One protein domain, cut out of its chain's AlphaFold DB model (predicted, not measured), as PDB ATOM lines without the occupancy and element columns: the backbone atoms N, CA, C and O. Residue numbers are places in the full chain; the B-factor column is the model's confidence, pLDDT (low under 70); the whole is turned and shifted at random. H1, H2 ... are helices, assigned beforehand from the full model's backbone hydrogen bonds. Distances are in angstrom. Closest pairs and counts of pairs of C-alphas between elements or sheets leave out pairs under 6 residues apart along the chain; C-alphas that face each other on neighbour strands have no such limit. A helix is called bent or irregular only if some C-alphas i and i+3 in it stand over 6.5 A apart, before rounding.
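AT A GLANCE: This is residues 37 to 152 of the 154 residues of an uncharacterized protein of Arthrobacter sp. ERGS1:01 (UniProt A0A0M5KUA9). A long helix, H2, makes the longest axis; H3 folds back along it as a helical hairpin, and H1 makes a corner with H2's first turns. Residues 37 to 47 of H1 and residues 144 to 152 stick out. The 116 printed residues hold three named helices, H1, H2, H3 in chain order, and no named strand; the class is all helix. The whole is flat and extended, with a radius of gyration of the C-alphas of 22.5 A and spans of 76 by 41 by 16 A.

HOW THE PARTS SIT: Start on H2, residues 68 to 109, which has a kink of 32 degrees near residue 93; it is neither bent nor irregular, but only just: C-alphas 93 and 96 are 6.0 A apart. H3, residues 120 to 150, touches H2, closest at the C-alphas of Gly 98 and Gly 129, 4.2 A apart. They run opposite ways at a shallow tilt of 33 degrees, only just short of steep. H1, residues 37 to 59, touches H2 with residues 52 to 59 alone, closest at the C-alphas of Ala 56 and Val 71, 5.0 A apart, at a steep tilt of 64 degrees, opposite ways. H1 and H3 are apart. Every O i to N i+4 pair is within hydrogen-bond range in H1 and H3, and 37 of 38 in H2.

IN THESE COORDINATES: Find C-alpha 68 at (84.337, -10.566, 107.811); H2 runs 57.6 A from there. H1 begins at C-alpha 37, (92.219, -23.743, 134.710), and runs 32.5 A; H3 runs 44.6 A to C-alpha 150, (83.416, 8.371, 118.959).

THE WHOLE: The C-alphas farthest apart, of Asp 64 and Val 115, are 76.6 A apart. The printed part has no cut, and both links are short. Look for pLDDT under 70 at residues 112 to 117 and 143 to 152.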
ATOM      1  N   ALA A  37      91.836 -24.878 135.549       73.94
ATOM      2  CA  ALA A  37      92.219 -23.743 134.710       73.94
ATOM      3  C   ALA A  37      91.814 -23.955 133.241       73.94
ATOM      4  O   ALA A  37      91.419 -22.995 132.581       73.94
ATOM      5  N   GLY A  38      91.861 -25.199 132.751       81.69
ATOM      6  CA  GLY A  38      91.360 -25.581 131.428       81.69
ATOM      7  C   GLY A  38      89.851 -25.373 131.292       81.69
ATOM      8  O   GLY A  38      89.411 -24.681 130.381       81.69
ATOM      9  N   GLU A  39      89.058 -25.860 132.252       84.19
ATOM     10  CA  GLU A  39      87.596 -25.664 132.257       84.19
ATOM     11  C   GLU A  39      87.202 -24.178 132.303       84.19
ATOM     12  O   GLU A  39      86.271 -23.739 131.621       84.19
ATOM     13  N   LEU A  40      87.930 -23.377 133.090       78.69
ATOM     14  CA  LEU A  40      87.739 -21.928 133.134       78.69
ATOM     15  C   LEU A  40      88.070 -21.267 131.795       78.69
ATOM     16  O   LEU A  40      87.342 -20.364 131.378       78.69
ATOM     17  N   LEU A  41      89.139 -21.707 131.129       77.62
ATOM     18  CA  LEU A  41      89.529 -21.205 129.816       77.62
ATOM     19  C   LEU A  41      88.472 -21.542 128.760       77.62
ATOM     20  O   LEU A  41      88.055 -20.648 128.024       77.62
ATOM     21  N   ASP A  42      87.986 -22.780 128.726       83.38
ATOM     22  CA  ASP A  42      86.953 -23.220 127.785       83.38
ATOM     23  C   ASP A  42      85.656 -22.433 127.967       83.38
ATOM     24  O   ASP A  42      85.071 -21.940 126.996       83.38
ATOM     25  N   LYS A  43      85.241 -22.222 129.222       85.88
ATOM     26  CA  LYS A  43      84.095 -21.366 129.543       85.88
ATOM     27  C   LYS A  43      84.311 -19.933 129.052       85.88
ATOM     28  O   LYS A  43      83.417 -19.353 128.438       85.88
ATOM     29  N   TYR A  44      85.499 -19.373 129.276       82.69
ATOM     30  CA  TYR A  44      85.846 -18.031 128.806       82.69
ATOM     31  C   TYR A  44      85.813 -17.916 127.278       82.69
ATOM     32  O   TYR A  44      85.326 -16.917 126.748       82.69
ATOM     33  N   LEU A  45      86.315 -18.926 126.564       83.88
ATOM     34  CA  LEU A  45      86.313 -18.967 125.102       83.88
ATOM     35  C   LEU A  45      84.891 -19.086 124.542       83.88
ATOM     36  O   LEU A  45      84.561 -18.405 123.565       83.88
ATOM     37  N   ALA A  46      84.036 -19.892 125.173       84.81
ATOM     38  CA  ALA A  46      82.628 -20.008 124.806       84.81
ATOM     39  C   ALA A  46      81.891 -18.669 124.980       84.81
ATOM     40  O   ALA A  46      81.258 -18.185 124.038       84.81
ATOM     41  N   ASP A  47      82.050 -18.017 126.135       87.06
ATOM     42  CA  ASP A  47      81.450 -16.707 126.408       87.06
ATOM     43  C   ASP A  47      81.965 -15.633 125.441       87.06
ATOM     44  O   ASP A  47      81.193 -14.815 124.927       87.06
ATOM     45  N   PHE A  48      83.266 -15.648 125.139       82.25
ATOM     46  CA  PHE A  48      83.875 -14.733 124.176       82.25
ATOM     47  C   PHE A  48      83.265 -14.894 122.784       82.25
ATOM     48  O   PHE A  48      82.926 -13.899 122.139       82.25
ATOM     49  N   ARG A  49      83.082 -16.137 122.324       85.88
ATOM     50  CA  ARG A  49      82.468 -16.430 121.027       85.88
ATOM     51  C   ARG A  49      81.032 -15.918 120.959       85.88
ATOM     52  O   ARG A  49      80.687 -15.246 119.990       85.88
ATOM     53  N   ILE A  50      80.227 -16.170 121.992       86.62
ATOM     54  CA  ILE A  50      78.832 -15.705 122.058       86.62
ATOM     55  C   ILE A  50      78.771 -14.174 121.963       86.62
ATOM     56  O   ILE A  50      77.998 -13.629 121.174       86.62
ATOM     57  N   GLN A  51      79.614 -13.462 122.718       83.88
ATOM     58  CA  GLN A  51      79.647 -11.996 122.685       83.88
ATOM     59  C   GLN A  51      80.138 -11.449 121.341       83.88
ATOM     60  O   GLN A  51      79.612 -10.442 120.859       83.88
ATOM     61  N   LEU A  52      81.129 -12.101 120.728       86.00
ATOM     62  CA  LEU A  52      81.645 -11.719 119.419       86.00
ATOM     63  C   LEU A  52      80.578 -11.892 118.334       86.00
ATOM     64  O   LEU A  52      80.361 -10.967 117.554       86.00
ATOM     65  N   GLU A  53      79.886 -13.032 118.305       85.38
ATOM     66  CA  GLU A  53      78.807 -13.302 117.350       85.38
ATOM     67  C   GLU A  53      77.637 -12.330 117.537       85.38
ATOM     68  O   GLU A  53      77.148 -11.763 116.559       85.38
ATOM     69  N   ALA A  54      77.229 -12.064 118.782       85.69
ATOM     70  CA  ALA A  54      76.175 -11.099 119.082       85.69
ATOM     71  C   ALA A  54      76.532  -9.690 118.578       85.69
ATOM     72  O   ALA A  54      75.734  -9.058 117.887       85.69
ATOM     73  N   ARG A  55      77.750  -9.202 118.853       82.94
ATOM     74  CA  ARG A  55      78.196  -7.878 118.388       82.94
ATOM     75  C   ARG A  55      78.409  -7.823 116.880       82.94
ATOM     76  O   ARG A  55      78.093  -6.807 116.271       82.94
ATOM     77  N   ALA A  56      78.900  -8.897 116.268       83.31
ATOM     78  CA  ALA A  56      79.037  -8.980 114.818       83.31
ATOM     79  C   ALA A  56      77.670  -8.926 114.122       83.31
ATOM     80  O   ALA A  56      77.545  -8.247 113.108       83.31
ATOM     81  N   ARG A  57      76.636  -9.565 114.689       84.94
ATOM     82  CA  ARG A  57      75.251  -9.462 114.198       84.94
ATOM     83  C   ARG A  57      74.688  -8.054 114.343       84.94
ATOM     84  O   ARG A  57      74.129  -7.547 113.387       84.94
ATOM     85  N   VAL A  58      74.901  -7.399 115.487       85.38
ATOM     86  CA  VAL A  58      74.499  -5.992 115.681       85.38
ATOM     87  C   VAL A  58      75.192  -5.068 114.673       85.38
ATOM     88  O   VAL A  58      74.577  -4.141 114.166       85.38
ATOM     89  N   LYS A  59      76.462  -5.319 114.332       81.31
ATOM     90  CA  LYS A  59      77.170  -4.551 113.292       81.31
ATOM     91  C   LYS A  59      76.747  -4.896 111.868       81.31
ATOM     92  O   LYS A  59      76.930  -4.076 110.978       81.31
ATOM     93  N   ALA A  60      76.220  -6.097 111.664       83.25
ATOM     94  CA  ALA A  60      75.634  -6.534 110.410       83.25
ATOM     95  C   ALA A  60      74.154  -6.137 110.285       83.25
ATOM     96  O   ALA A  60      73.516  -6.559 109.327       83.25
ATOM     97  N   ASP A  61      73.600  -5.364 111.228       81.50
ATOM     98  CA  ASP A  61      72.207  -4.922 111.169       81.50
ATOM     99  C   ASP A  61      71.951  -4.148 109.864       81.50
ATOM    100  O   ASP A  61      72.692  -3.225 109.515       81.50
ATOM    101  N   GLY A  62      70.951  -4.590 109.097       74.31
ATOM    102  CA  GLY A  62      70.685  -4.119 107.733       74.31
ATOM    103  C   GLY A  62      71.427  -4.851 106.600       74.31
ATOM    104  O   GLY A  62      71.270  -4.463 105.444       74.31
ATOM    105  N   PHE A  63      72.196  -5.907 106.888       73.38
ATOM    106  CA  PHE A  63      72.814  -6.791 105.891       73.38
ATOM    107  C   PHE A  63      72.295  -8.227 106.026       73.38
ATOM    108  O   PHE A  63      72.208  -8.760 107.129       73.38
ATOM    109  N   ASP A  64      72.048  -8.899 104.897       77.75
ATOM    110  CA  ASP A  64      71.552 -10.287 104.880       77.75
ATOM    111  C   ASP A  64      72.553 -11.304 105.455       77.75
ATOM    112  O   ASP A  64      72.172 -12.400 105.859       77.75
ATOM    113  N   ASN A  65      73.844 -10.956 105.493       81.06
ATOM    114  CA  ASN A  65      74.916 -11.831 105.958       81.06
ATOM    115  C   ASN A  65      75.963 -11.079 106.791       81.06
ATOM    116  O   ASN A  65      76.353  -9.947 106.487       81.06
ATOM    117  N   VAL A  66      76.498 -11.758 107.808       79.56
ATOM    118  CA  VAL A  66      77.634 -11.265 108.597       79.56
ATOM    119  C   VAL A  66      78.910 -11.382 107.760       79.56
ATOM    120  O   VAL A  66      79.417 -12.476 107.525       79.56
ATOM    121  N   GLN A  67      79.440 -10.247 107.308       85.31
ATOM    122  CA  GLN A  67      80.708 -10.189 106.583       85.31
ATOM    123  C   GLN A  67      81.905 -10.182 107.541       85.31
ATOM    124  O   GLN A  67      81.793  -9.777 108.702       85.31
ATOM    125  N   SER A  68      83.085 -10.558 107.036       82.75
ATOM    126  CA  SER A  68      84.337 -10.566 107.811       82.75
ATOM    127  C   SER A  68      84.630  -9.216 108.474       82.75
ATOM    128  O   SER A  68      85.057  -9.181 109.626       82.75
ATOM    129  N   LYS A  69      84.306  -8.105 107.800       84.62
ATOM    130  CA  LYS A  69      84.447  -6.747 108.339       84.62
ATOM    131  C   LYS A  69      83.652  -6.535 109.634       84.62
ATOM    132  O   LYS A  69      84.184  -5.964 110.580       84.62
ATOM    133  N   HIS A  70      82.419  -7.041 109.717       82.56
ATOM    134  CA  HIS A  70      81.582  -6.907 110.916       82.56
ATOM    135  C   HIS A  70      82.186  -7.664 112.107       82.56
ATOM    136  O   HIS A  70      82.131  -7.188 113.240       82.56
ATOM    137  N   VAL A  71      82.831  -8.806 111.842       81.88
ATOM    138  CA  VAL A  71      83.563  -9.588 112.850       81.88
ATOM    139  C   VAL A  71      84.837  -8.864 113.292       81.88
ATOM    140  O   VAL A  71      85.107  -8.785 114.490       81.88
ATOM    141  N   THR A  72      85.609  -8.293 112.362       81.06
ATOM    142  CA  THR A  72      86.815  -7.509 112.678       81.06
ATOM    143  C   THR A  72      86.480  -6.289 113.532       81.06
ATOM    144  O   THR A  72      87.123  -6.062 114.560       81.06
ATOM    145  N   ASP A  73      85.431  -5.555 113.169       77.81
ATOM    146  CA  ASP A  73      84.980  -4.384 113.917       77.81
ATOM    147  C   ASP A  73      84.430  -4.780 115.295       77.81
ATOM    148  O   ASP A  73      84.653  -4.069 116.278       77.81
ATOM    149  N   ALA A  74      83.710  -5.901 115.401       81.81
ATOM    150  CA  ALA A  74      83.228  -6.426 116.679       81.81
ATOM    151  C   ALA A  74      84.388  -6.864 117.587       81.81
ATOM    152  O   ALA A  74      84.372  -6.575 118.785       81.81
ATOM    153  N   ARG A  75      85.429  -7.492 117.023       80.31
ATOM    154  CA  ARG A  75      86.647  -7.881 117.747       80.31
ATOM    155  C   ARG A  75      87.383  -6.664 118.300       80.31
ATOM    156  O   ARG A  75      87.746  -6.670 119.473       80.31
ATOM    157  N   ALA A  76      87.599  -5.634 117.482       75.81
ATOM    158  CA  ALA A  76      88.283  -4.413 117.908       75.81
ATOM    159  C   ALA A  76      87.538  -3.721 119.061       75.81
ATOM    160  O   ALA A  76      88.154  -3.323 120.044       75.81
ATOM    161  N   GLU A  77      86.209  -3.650 118.985       78.75
ATOM    162  CA  GLU A  77      85.376  -3.073 120.044       78.75
ATOM    163  C   GLU A  77      85.391  -3.907 121.331       78.75
ATOM    164  O   GLU A  77      85.435  -3.363 122.434       78.75
ATOM    165  N   LEU A  78      85.384  -5.235 121.209       80.12
ATOM    166  CA  LEU A  78      85.428  -6.129 122.361       80.12
ATOM    167  C   LEU A  78      86.782  -6.082 123.074       80.12
ATOM    168  O   LEU A  78      86.815  -6.008 124.301       80.12
ATOM    169  N   LEU A  79      87.884  -5.995 122.324       78.81
ATOM    170  CA  LEU A  79      89.215  -5.749 122.882       78.81
ATOM    171  C   LEU A  79      89.327  -4.354 123.510       78.81
ATOM    172  O   LEU A  79      89.811  -4.237 124.634       78.81
ATOM    173  N   ALA A  80      88.837  -3.312 122.836       72.31
ATOM    174  CA  ALA A  80      88.857  -1.949 123.361       72.31
ATOM    175  C   ALA A  80      88.072  -1.838 124.676       72.31
ATOM    176  O   ALA A  80      88.568  -1.245 125.626       72.31
ATOM    177  N   SER A  81      86.898  -2.472 124.772       72.50
ATOM    178  CA  SER A  81      86.093  -2.506 125.999       72.50
ATOM    179  C   SER A  81      86.821  -3.177 127.166       72.50
ATOM    180  O   SER A  81      86.697  -2.713 128.296       72.50
ATOM    181  N   ARG A  82      87.575  -4.254 126.917       74.12
ATOM    182  CA  ARG A  82      88.342  -4.952 127.960       74.12
ATOM    183  C   ARG A  82      89.579  -4.175 128.379       74.12
ATOM    184  O   ARG A  82      89.857  -4.080 129.569       74.12
ATOM    185  N   LEU A  83      90.293  -3.582 127.424       73.19
ATOM    186  CA  LEU A  83      91.402  -2.677 127.727       73.19
ATOM    187  C   LEU A  83      90.921  -1.468 128.529       73.19
ATOM    188  O   LEU A  83      91.602  -1.049 129.459       73.19
ATOM    189  N   ASP A  84      89.734  -0.946 128.222       72.69
ATOM    190  CA  ASP A  84      89.134   0.153 128.971       72.69
ATOM    191  C   ASP A  84      88.772  -0.269 130.407       72.69
ATOM    192  O   ASP A  84      89.064   0.456 131.359       72.69
ATOM    193  N   GLU A  85      88.206  -1.460 130.589       76.50
ATOM    194  CA  GLU A  85      87.892  -2.033 131.904       76.50
ATOM    195  C   GLU A  85      89.160  -2.258 132.747       76.50
ATOM    196  O   GLU A  85      89.243  -1.776 133.877       76.50
ATOM    197  N   ILE A  86      90.192  -2.878 132.163       73.62
ATOM    198  CA  ILE A  86      91.504  -3.074 132.800       73.62
ATOM    199  C   ILE A  86      92.141  -1.727 133.143       73.62
ATOM    200  O   ILE A  86      92.658  -1.559 134.243       73.62
ATOM    201  N   ALA A  87      92.073  -0.745 132.245       74.12
ATOM    202  CA  ALA A  87      92.595   0.589 132.499       74.12
ATOM    203  C   ALA A  87      91.841   1.298 133.635       74.12
ATOM    204  O   ALA A  87      92.464   2.000 134.422       74.12
ATOM    205  N   ASN A  88      90.522   1.111 133.763       76.12
ATOM    206  CA  ASN A  88      89.748   1.652 134.887       76.12
ATOM    207  C   ASN A  88      90.145   1.012 136.217       76.12
ATOM    208  O   ASN A  88      90.394   1.733 137.181       76.12
ATOM    209  N   ILE A  89      90.234  -0.319 136.264       76.81
ATOM    210  CA  ILE A  89      90.657  -1.053 137.464       76.81
ATOM    211  C   ILE A  89      92.093  -0.664 137.831       76.81
ATOM    212  O   ILE A  89      92.378  -0.330 138.980       76.81
ATOM    213  N   GLY A  90      92.977  -0.628 136.835       76.75
ATOM    214  CA  GLY A  90      94.358  -0.189 136.974       76.75
ATOM    215  C   GLY A  90      94.443   1.228 137.531       76.75
ATOM    216  O   GLY A  90      95.140   1.438 138.514       76.75
ATOM    217  N   MET A  91      93.683   2.188 136.996       82.06
ATOM    218  CA  MET A  91      93.632   3.556 137.531       82.06
ATOM    219  C   MET A  91      93.114   3.608 138.971       82.06
ATOM    220  O   MET A  91      93.649   4.376 139.765       82.06
ATOM    221  N   MET A  92      92.120   2.791 139.333       81.75
ATOM    222  CA  MET A  92      91.579   2.750 140.698       81.75
ATOM    223  C   MET A  92      92.635   2.342 141.736       81.75
ATOM    224  O   MET A  92      92.523   2.724 142.895       81.75
ATOM    225  N   ILE A  93      93.669   1.604 141.321       84.06
ATOM    226  CA  ILE A  93      94.767   1.148 142.183       84.06
ATOM    227  C   ILE A  93      96.000   2.054 142.040       84.06
ATOM    228  O   ILE A  93      96.567   2.506 143.032       84.06
ATOM    229  N   VAL A  94      96.413   2.352 140.808       85.19
ATOM    230  CA  VAL A  94      97.639   3.105 140.504       85.19
ATOM    231  C   VAL A  94      97.526   4.562 140.944       85.19
ATOM    232  O   VAL A  94      98.498   5.108 141.462       85.19
ATOM    233  N   LEU A  95      96.356   5.192 140.795       86.12
ATOM    234  CA  LEU A  95      96.163   6.589 141.179       86.12
ATOM    235  C   LEU A  95      96.330   6.827 142.690       86.12
ATOM    236  O   LEU A  95      97.129   7.696 143.041       86.12
ATOM    237  N   PRO A  96      95.643   6.105 143.603       86.38
ATOM    238  CA  PRO A  96      95.822   6.331 145.036       86.38
ATOM    239  C   PRO A  96      97.244   6.012 145.505       86.38
ATOM    240  O   PRO A  96      97.786   6.759 146.317       86.38
ATOM    241  N   ILE A  97      97.884   4.972 144.957       87.88
ATOM    242  CA  ILE A  97      99.291   4.665 145.258       87.88
ATOM    243  C   ILE A  97     100.201   5.801 144.777       87.88
ATOM    244  O   ILE A  97     101.050   6.276 145.530       87.88
ATOM    245  N   GLY A  98     100.004   6.275 143.547       86.25
ATOM    246  CA  GLY A  98     100.768   7.380 142.975       86.25
ATOM    247  C   GLY A  98     100.628   8.666 143.786       86.25
ATOM    248  O   GLY A  98     101.634   9.288 144.114       86.25
ATOM    249  N   LEU A  99      99.400   9.028 144.173       89.00
ATOM    250  CA  LEU A  99      99.120  10.190 145.022       89.00
ATOM    251  C   LEU A  99      99.755  10.058 146.409       89.00
ATOM    252  O   LEU A  99     100.292  11.035 146.924       89.00
ATOM    253  N   PHE A 100      99.728   8.864 146.999       88.88
ATOM    254  CA  PHE A 100     100.349   8.601 148.294       88.88
ATOM    255  C   PHE A 100     101.873   8.776 148.241       88.88
ATOM    256  O   PHE A 100     102.436   9.528 149.037       88.88
ATOM    257  N   LEU A 101     102.539   8.150 147.265       88.62
ATOM    258  CA  LEU A 101     103.989   8.275 147.070       88.62
ATOM    259  C   LEU A 101     104.392   9.717 146.747       88.62
ATOM    260  O   LEU A 101     105.344  10.246 147.320       88.62
ATOM    261  N   PHE A 102     103.632  10.382 145.878       87.06
ATOM    262  CA  PHE A 102     103.848  11.785 145.543       87.06
ATOM    263  C   PHE A 102     103.689  12.693 146.769       87.06
ATOM    264  O   PHE A 102     104.525  13.563 147.002       87.06
ATOM    265  N   GLY A 103     102.665  12.451 147.593       86.69
ATOM    266  CA  GLY A 103     102.428  13.168 148.844       86.69
ATOM    267  C   GLY A 103     103.571  13.009 149.844       86.69
ATOM    268  O   GLY A 103     103.997  14.001 150.429       86.69
ATOM    269  N   ILE A 104     104.127  11.800 149.991       86.81
ATOM    270  CA  ILE A 104     105.326  11.562 150.812       86.81
ATOM    271  C   ILE A 104     106.512  12.363 150.270       86.81
ATOM    272  O   ILE A 104     107.175  13.063 151.033       86.81
ATOM    273  N   GLY A 105     106.760  12.291 148.959       82.62
ATOM    274  CA  GLY A 105     107.868  13.000 148.319       82.62
ATOM    275  C   GLY A 105     107.780  14.521 148.485       82.62
ATOM    276  O   GLY A 105     108.770  15.157 148.837       82.62
ATOM    277  N   ILE A 106     106.594  15.110 148.286       83.62
ATOM    278  CA  ILE A 106     106.366  16.553 148.474       83.62
ATOM    279  C   ILE A 106     106.475  16.950 149.941       83.62
ATOM    280  O   ILE A 106     107.095  17.965 150.251       83.62
ATOM    281  N   ASN A 107     105.861  16.185 150.844       84.12
ATOM    282  CA  ASN A 107     105.887  16.497 152.269       84.12
ATOM    283  C   ASN A 107     107.321  16.501 152.802       84.12
ATOM    284  O   ASN A 107     107.684  17.381 153.578       84.12
ATOM    285  N   GLU A 108     108.153  15.567 152.334       82.38
ATOM    286  CA  GLU A 108     109.565  15.576 152.681       82.38
ATOM    287  C   GLU A 108     110.265  16.790 152.070       82.38
ATOM    288  O   GLU A 108     110.945  17.484 152.806       82.38
ATOM    289  N   LEU A 109     110.045  17.137 150.794       74.31
ATOM    290  CA  LEU A 109     110.633  18.331 150.157       74.31
ATOM    291  C   LEU A 109     110.311  19.649 150.878       74.31
ATOM    292  O   LEU A 109     111.177  20.517 150.980       74.31
ATOM    293  N   LEU A 110     109.077  19.800 151.359       78.12
ATOM    294  CA  LEU A 110     108.589  21.007 152.032       78.12
ATOM    295  C   LEU A 110     108.945  21.052 153.522       78.12
ATOM    296  O   LEU A 110     108.654  22.049 154.190       78.12
ATOM    297  N   ARG A 111     109.553  19.990 154.068       78.19
ATOM    298  CA  ARG A 111     109.840  19.906 155.495       78.19
ATOM    299  C   ARG A 111     110.892  20.955 155.882       78.19
ATOM    300  O   ARG A 111     112.011  20.920 155.368       78.19
ATOM    301  N   PRO A 112     110.593  21.858 156.834       62.31
ATOM    302  CA  PRO A 112     111.496  22.953 157.207       62.31
ATOM    303  C   PRO A 112     112.825  22.491 157.843       62.31
ATOM    304  O   PRO A 112     113.729  23.299 158.024       62.31
ATOM    305  N   SER A 113     112.980  21.195 158.147       61.50
ATOM    306  CA  SER A 113     114.221  20.575 158.633       61.50
ATOM    307  C   SER A 113     115.211  20.155 157.531       61.50
ATOM    308  O   SER A 113     116.295  19.677 157.855       61.50
ATOM    309  N   ASN A 114     114.896  20.343 156.244       60.03
ATOM    310  CA  ASN A 114     115.717  19.885 155.105       60.03
ATOM    311  C   ASN A 114     117.029  20.644 154.857       60.03
ATOM    312  O   ASN A 114     117.655  20.500 153.807       60.03
ATOM    313  N   VAL A 115     117.510  21.396 155.844       56.91
ATOM    314  CA  VAL A 115     118.842  22.017 155.821       56.91
ATOM    315  C   VAL A 115     119.960  20.951 155.755       56.91
ATOM    316  O   VAL A 115     121.076  21.262 155.356       56.91
ATOM    317  N   GLN A 116     119.662  19.679 156.069       57.16
ATOM    318  CA  GLN A 116     120.597  18.541 155.976       57.16
ATOM    319  C   GLN A 116     120.603  17.799 154.622       57.16
ATOM    320  O   GLN A 116     121.322  16.814 154.471       57.16
ATOM    321  N   GLY A 117     119.877  18.298 153.617       63.12
ATOM    322  CA  GLY A 117     119.835  17.705 152.278       63.12
ATOM    323  C   GLY A 117     118.747  16.639 152.127       63.12
ATOM    324  O   GLY A 117     118.486  15.838 153.020       63.12
ATOM    325  N   ILE A 118     118.081  16.647 150.971       72.12
ATOM    326  CA  ILE A 118     117.013  15.698 150.637       72.12
ATOM    327  C   ILE A 118     117.647  14.336 150.347       72.12
ATOM    328  O   ILE A 118     118.503  14.228 149.466       72.12
ATOM    329  N   SER A 119     117.221  13.284 151.049       79.44
ATOM    330  CA  SER A 119     117.709  11.933 150.753       79.44
ATOM    331  C   SER A 119     117.310  11.517 149.324       79.44
ATOM    332  O   SER A 119     116.137  11.655 148.953       79.44
ATOM    333  N   PRO A 120     118.238  10.952 148.523       81.44
ATOM    334  CA  PRO A 120     117.968  10.506 147.152       81.44
ATOM    335  C   PRO A 120     116.783   9.540 147.040       81.44
ATOM    336  O   PRO A 120     116.110   9.499 146.012       81.44
ATOM    337  N   GLY A 121     116.489   8.783 148.104       85.00
ATOM    338  CA  GLY A 121     115.341   7.879 148.150       85.00
ATOM    339  C   GLY A 121     114.002   8.602 147.984       85.00
ATOM    340  O   GLY A 121     113.145   8.136 147.237       85.00
ATOM    341  N   TYR A 122     113.832   9.778 148.597       83.25
ATOM    342  CA  TYR A 122     112.591  10.550 148.475       83.25
ATOM    343  C   TYR A 122     112.425  11.188 147.099       83.25
ATOM    344  O   TYR A 122     111.298  11.352 146.639       83.25
ATOM    345  N   VAL A 123     113.531  11.478 146.407       84.00
ATOM    346  CA  VAL A 123     113.496  11.935 145.012       84.00
ATOM    347  C   VAL A 123     112.948  10.827 144.112       84.00
ATOM    348  O   VAL A 123     112.056  11.081 143.307       84.00
ATOM    349  N   TRP A 124     113.394   9.580 144.290       86.00
ATOM    350  CA  TRP A 124     112.842   8.442 143.547       86.00
ATOM    351  C   TRP A 124     111.373   8.180 143.876       86.00
ATOM    352  O   TRP A 124     110.581   7.950 142.966       86.00
ATOM    353  N   VAL A 125     110.988   8.270 145.151       88.06
ATOM    354  CA  VAL A 125     109.586   8.142 145.582       88.06
ATOM    355  C   VAL A 125     108.710   9.229 144.953       88.06
ATOM    356  O   VAL A 125     107.623   8.930 144.459       88.06
ATOM    357  N   LEU A 126     109.200  10.469 144.891       86.94
ATOM    358  CA  LEU A 126     108.515  11.575 144.229       86.94
ATOM    359  C   LEU A 126     108.373  11.334 142.722       86.94
ATOM    360  O   LEU A 126     107.283  11.511 142.188       86.94
ATOM    361  N   LEU A 127     109.449  10.921 142.042       87.88
ATOM    362  CA  LEU A 127     109.434  10.638 140.603       87.88
ATOM    363  C   LEU A 127     108.486   9.482 140.267       87.88
ATOM    364  O   LEU A 127     107.709   9.587 139.321       87.88
ATOM    365  N   LEU A 128     108.498   8.412 141.066       88.56
ATOM    366  CA  LEU A 128     107.581   7.278 140.924       88.56
ATOM    367  C   LEU A 128     106.125   7.699 141.160       88.56
ATOM    368  O   LEU A 128     105.251   7.349 140.367       88.56
ATOM    369  N   GLY A 129     105.867   8.493 142.202       86.75
ATOM    370  CA  GLY A 129     104.544   9.055 142.470       86.75
ATOM    371  C   GLY A 129     104.053   9.944 141.325       86.75
ATOM    372  O   GLY A 129     102.951   9.751 140.813       86.75
ATOM    373  N   ALA A 130     104.896  10.865 140.853       89.31
ATOM    374  CA  ALA A 130     104.589  11.763 139.744       89.31
ATOM    375  C   ALA A 130     104.334  11.001 138.434       89.31
ATOM    376  O   ALA A 130     103.393  11.330 137.710       89.31
ATOM    377  N   ALA A 131     105.119   9.959 138.144       88.62
ATOM    378  CA  ALA A 131     104.928   9.105 136.977       88.62
ATOM    379  C   ALA A 131     103.596   8.339 137.043       88.62
ATOM    380  O   ALA A 131     102.849   8.331 136.066       88.62
ATOM    381  N   ALA A 132     103.250   7.763 138.198       88.19
ATOM    382  CA  ALA A 132     101.991   7.043 138.397       88.19
ATOM    383  C   ALA A 132     100.760   7.960 138.280       88.19
ATOM    384  O   ALA A 132      99.762   7.590 137.650       88.19
ATOM    385  N   VAL A 133     100.833   9.179 138.827       87.44
ATOM    386  CA  VAL A 133      99.775  10.193 138.692       87.44
ATOM    387  C   VAL A 133      99.657  10.663 137.240       87.44
ATOM    388  O   VAL A 133      98.549  10.712 136.708       87.44
ATOM    389  N   SER A 134     100.779  10.937 136.568       85.62
ATOM    390  CA  SER A 134     100.803  11.379 135.165       85.62
ATOM    391  C   SER A 134     100.275  10.310 134.208       85.62
ATOM    392  O   SER A 134      99.499  10.621 133.309       85.62
ATOM    393  N   PHE A 135     100.640   9.045 134.426       85.81
ATOM    394  CA  PHE A 135     100.110   7.910 133.672       85.81
ATOM    395  C   PHE A 135      98.594   7.793 133.849       85.81
ATOM    396  O   PHE A 135      97.856   7.744 132.866       85.81
ATOM    397  N   SER A 136      98.117   7.826 135.096       83.88
ATOM    398  CA  SER A 136      96.686   7.746 135.408       83.88
ATOM    399  C   SER A 136      95.903   8.905 134.779       83.88
ATOM    400  O   SER A 136      94.840   8.700 134.194       83.88
ATOM    401  N   LEU A 137      96.454  10.122 134.826       85.00
ATOM    402  CA  LEU A 137      95.875  11.298 134.176       85.00
ATOM    403  C   LEU A 137      95.868  11.161 132.645       85.00
ATOM    404  O   LEU A 137      94.861  11.465 132.009       85.00
ATOM    405  N   GLY A 138      96.951  10.659 132.048       81.38
ATOM    406  CA  GLY A 138      97.052  10.404 130.609       81.38
ATOM    407  C   GLY A 138      96.026   9.382 130.116       81.38
ATOM    408  O   GLY A 138      95.377   9.604 129.090       81.38
ATOM    409  N   VAL A 139      95.804   8.306 130.874       82.00
ATOM    410  CA  VAL A 139      94.756   7.312 130.594       82.00
ATOM    411  C   VAL A 139      93.364   7.943 130.717       82.00
ATOM    412  O   VAL A 139      92.541   7.780 129.814       82.00
ATOM    413  N   TYR A 140      93.099   8.727 131.765       79.31
ATOM    414  CA  TYR A 140      91.818   9.423 131.950       79.31
ATOM    415  C   TYR A 140      91.503  10.422 130.818       79.31
ATOM    416  O   TYR A 140      90.389  10.449 130.276       79.31
ATOM    417  N   ILE A 141      92.488  11.229 130.415       78.25
ATOM    418  CA  ILE A 141      92.347  12.179 129.302       78.25
ATOM    419  C   ILE A 141      92.121  11.418 127.993       78.25
ATOM    420  O   ILE A 141      91.195  11.739 127.253       78.25
ATOM    421  N   SER A 142      92.894  10.365 127.728       73.81
ATOM    422  CA  SER A 142      92.730   9.551 126.518       73.81
ATOM    423  C   SER A 142      91.320   8.966 126.425       73.81
ATOM    424  O   SER A 142      90.665   9.104 125.393       73.81
ATOM    425  N   LYS A 143      90.782   8.419 127.523       68.69
ATOM    426  CA  LYS A 143      89.395   7.929 127.576       68.69
ATOM    427  C   LYS A 143      88.368   9.008 127.258       68.69
ATOM    428  O   LYS A 143      87.438   8.781 126.484       68.69
ATOM    429  N   SER A 144      88.518  10.191 127.847       64.38
ATOM    430  CA  SER A 144      87.578  11.292 127.630       64.38
ATOM    431  C   SER A 144      87.670  11.877 126.215       64.38
ATOM    432  O   SER A 144      86.639  12.252 125.653       64.38
ATOM    433  N   VAL A 145      88.853  11.882 125.596       65.69
ATOM    434  CA  VAL A 145      89.057  12.272 124.191       65.69
ATOM    435  C   VAL A 145      88.454  11.240 123.235       65.69
ATOM    436  O   VAL A 145      87.678  11.625 122.358       65.69
ATOM    437  N   LEU A 146      88.704   9.940 123.434       60.03
ATOM    438  CA  LEU A 146      88.071   8.884 122.635       60.03
ATOM    439  C   LEU A 146      86.542   8.931 122.763       60.03
ATOM    440  O   LEU A 146      85.837   8.882 121.755       60.03
ATOM    441  N   LYS A 147      86.002   9.126 123.971       61.22
ATOM    442  CA  LYS A 147      84.551   9.251 124.178       61.22
ATOM    443  C   LYS A 147      83.950  10.443 123.424       61.22
ATOM    444  O   LYS A 147      82.836  10.334 122.923       61.22
ATOM    445  N   ARG A 148      84.668  11.565 123.301       63.69
ATOM    446  CA  ARG A 148      84.212  12.734 122.520       63.69
ATOM    447  C   ARG A 148      84.310  12.519 121.010       63.69
ATOM    448  O   ARG A 148      83.421  12.967 120.291       63.69
ATOM    449  N   LEU A 149      85.357  11.844 120.535       57.03
ATOM    450  CA  LEU A 149      85.565  11.567 119.108       57.03
ATOM    451  C   LEU A 149      84.589  10.508 118.576       57.03
ATOM    452  O   LEU A 149      84.046  10.672 117.486       57.03
ATOM    453  N   PHE A 150      84.311   9.463 119.357       55.28
ATOM    454  CA  PHE A 150      83.416   8.371 118.959       55.28
ATOM    455  C   PHE A 150      81.964   8.552 119.434       55.28
ATOM    456  O   PHE A 150      81.057   7.954 118.865       55.28
ATOM    457  N   GLY A 151      81.706   9.415 120.422       49.78
ATOM    458  CA  GLY A 151      80.360   9.698 120.935       49.78
ATOM    459  C   GLY A 151      79.535  10.696 120.113       49.78
ATOM    460  O   GLY A 151      78.371  10.908 120.430       49.78
ATOM    461  N   ARG A 152      80.109  11.311 119.066       49.31
ATOM    462  CA  ARG A 152      79.417  12.275 118.182       49.31
ATOM    463  C   ARG A 152      78.733  11.656 116.955       49.31
ATOM    464  O   ARG A 152      78.199  12.401 116.144       49.31
TER     465      ARG A 152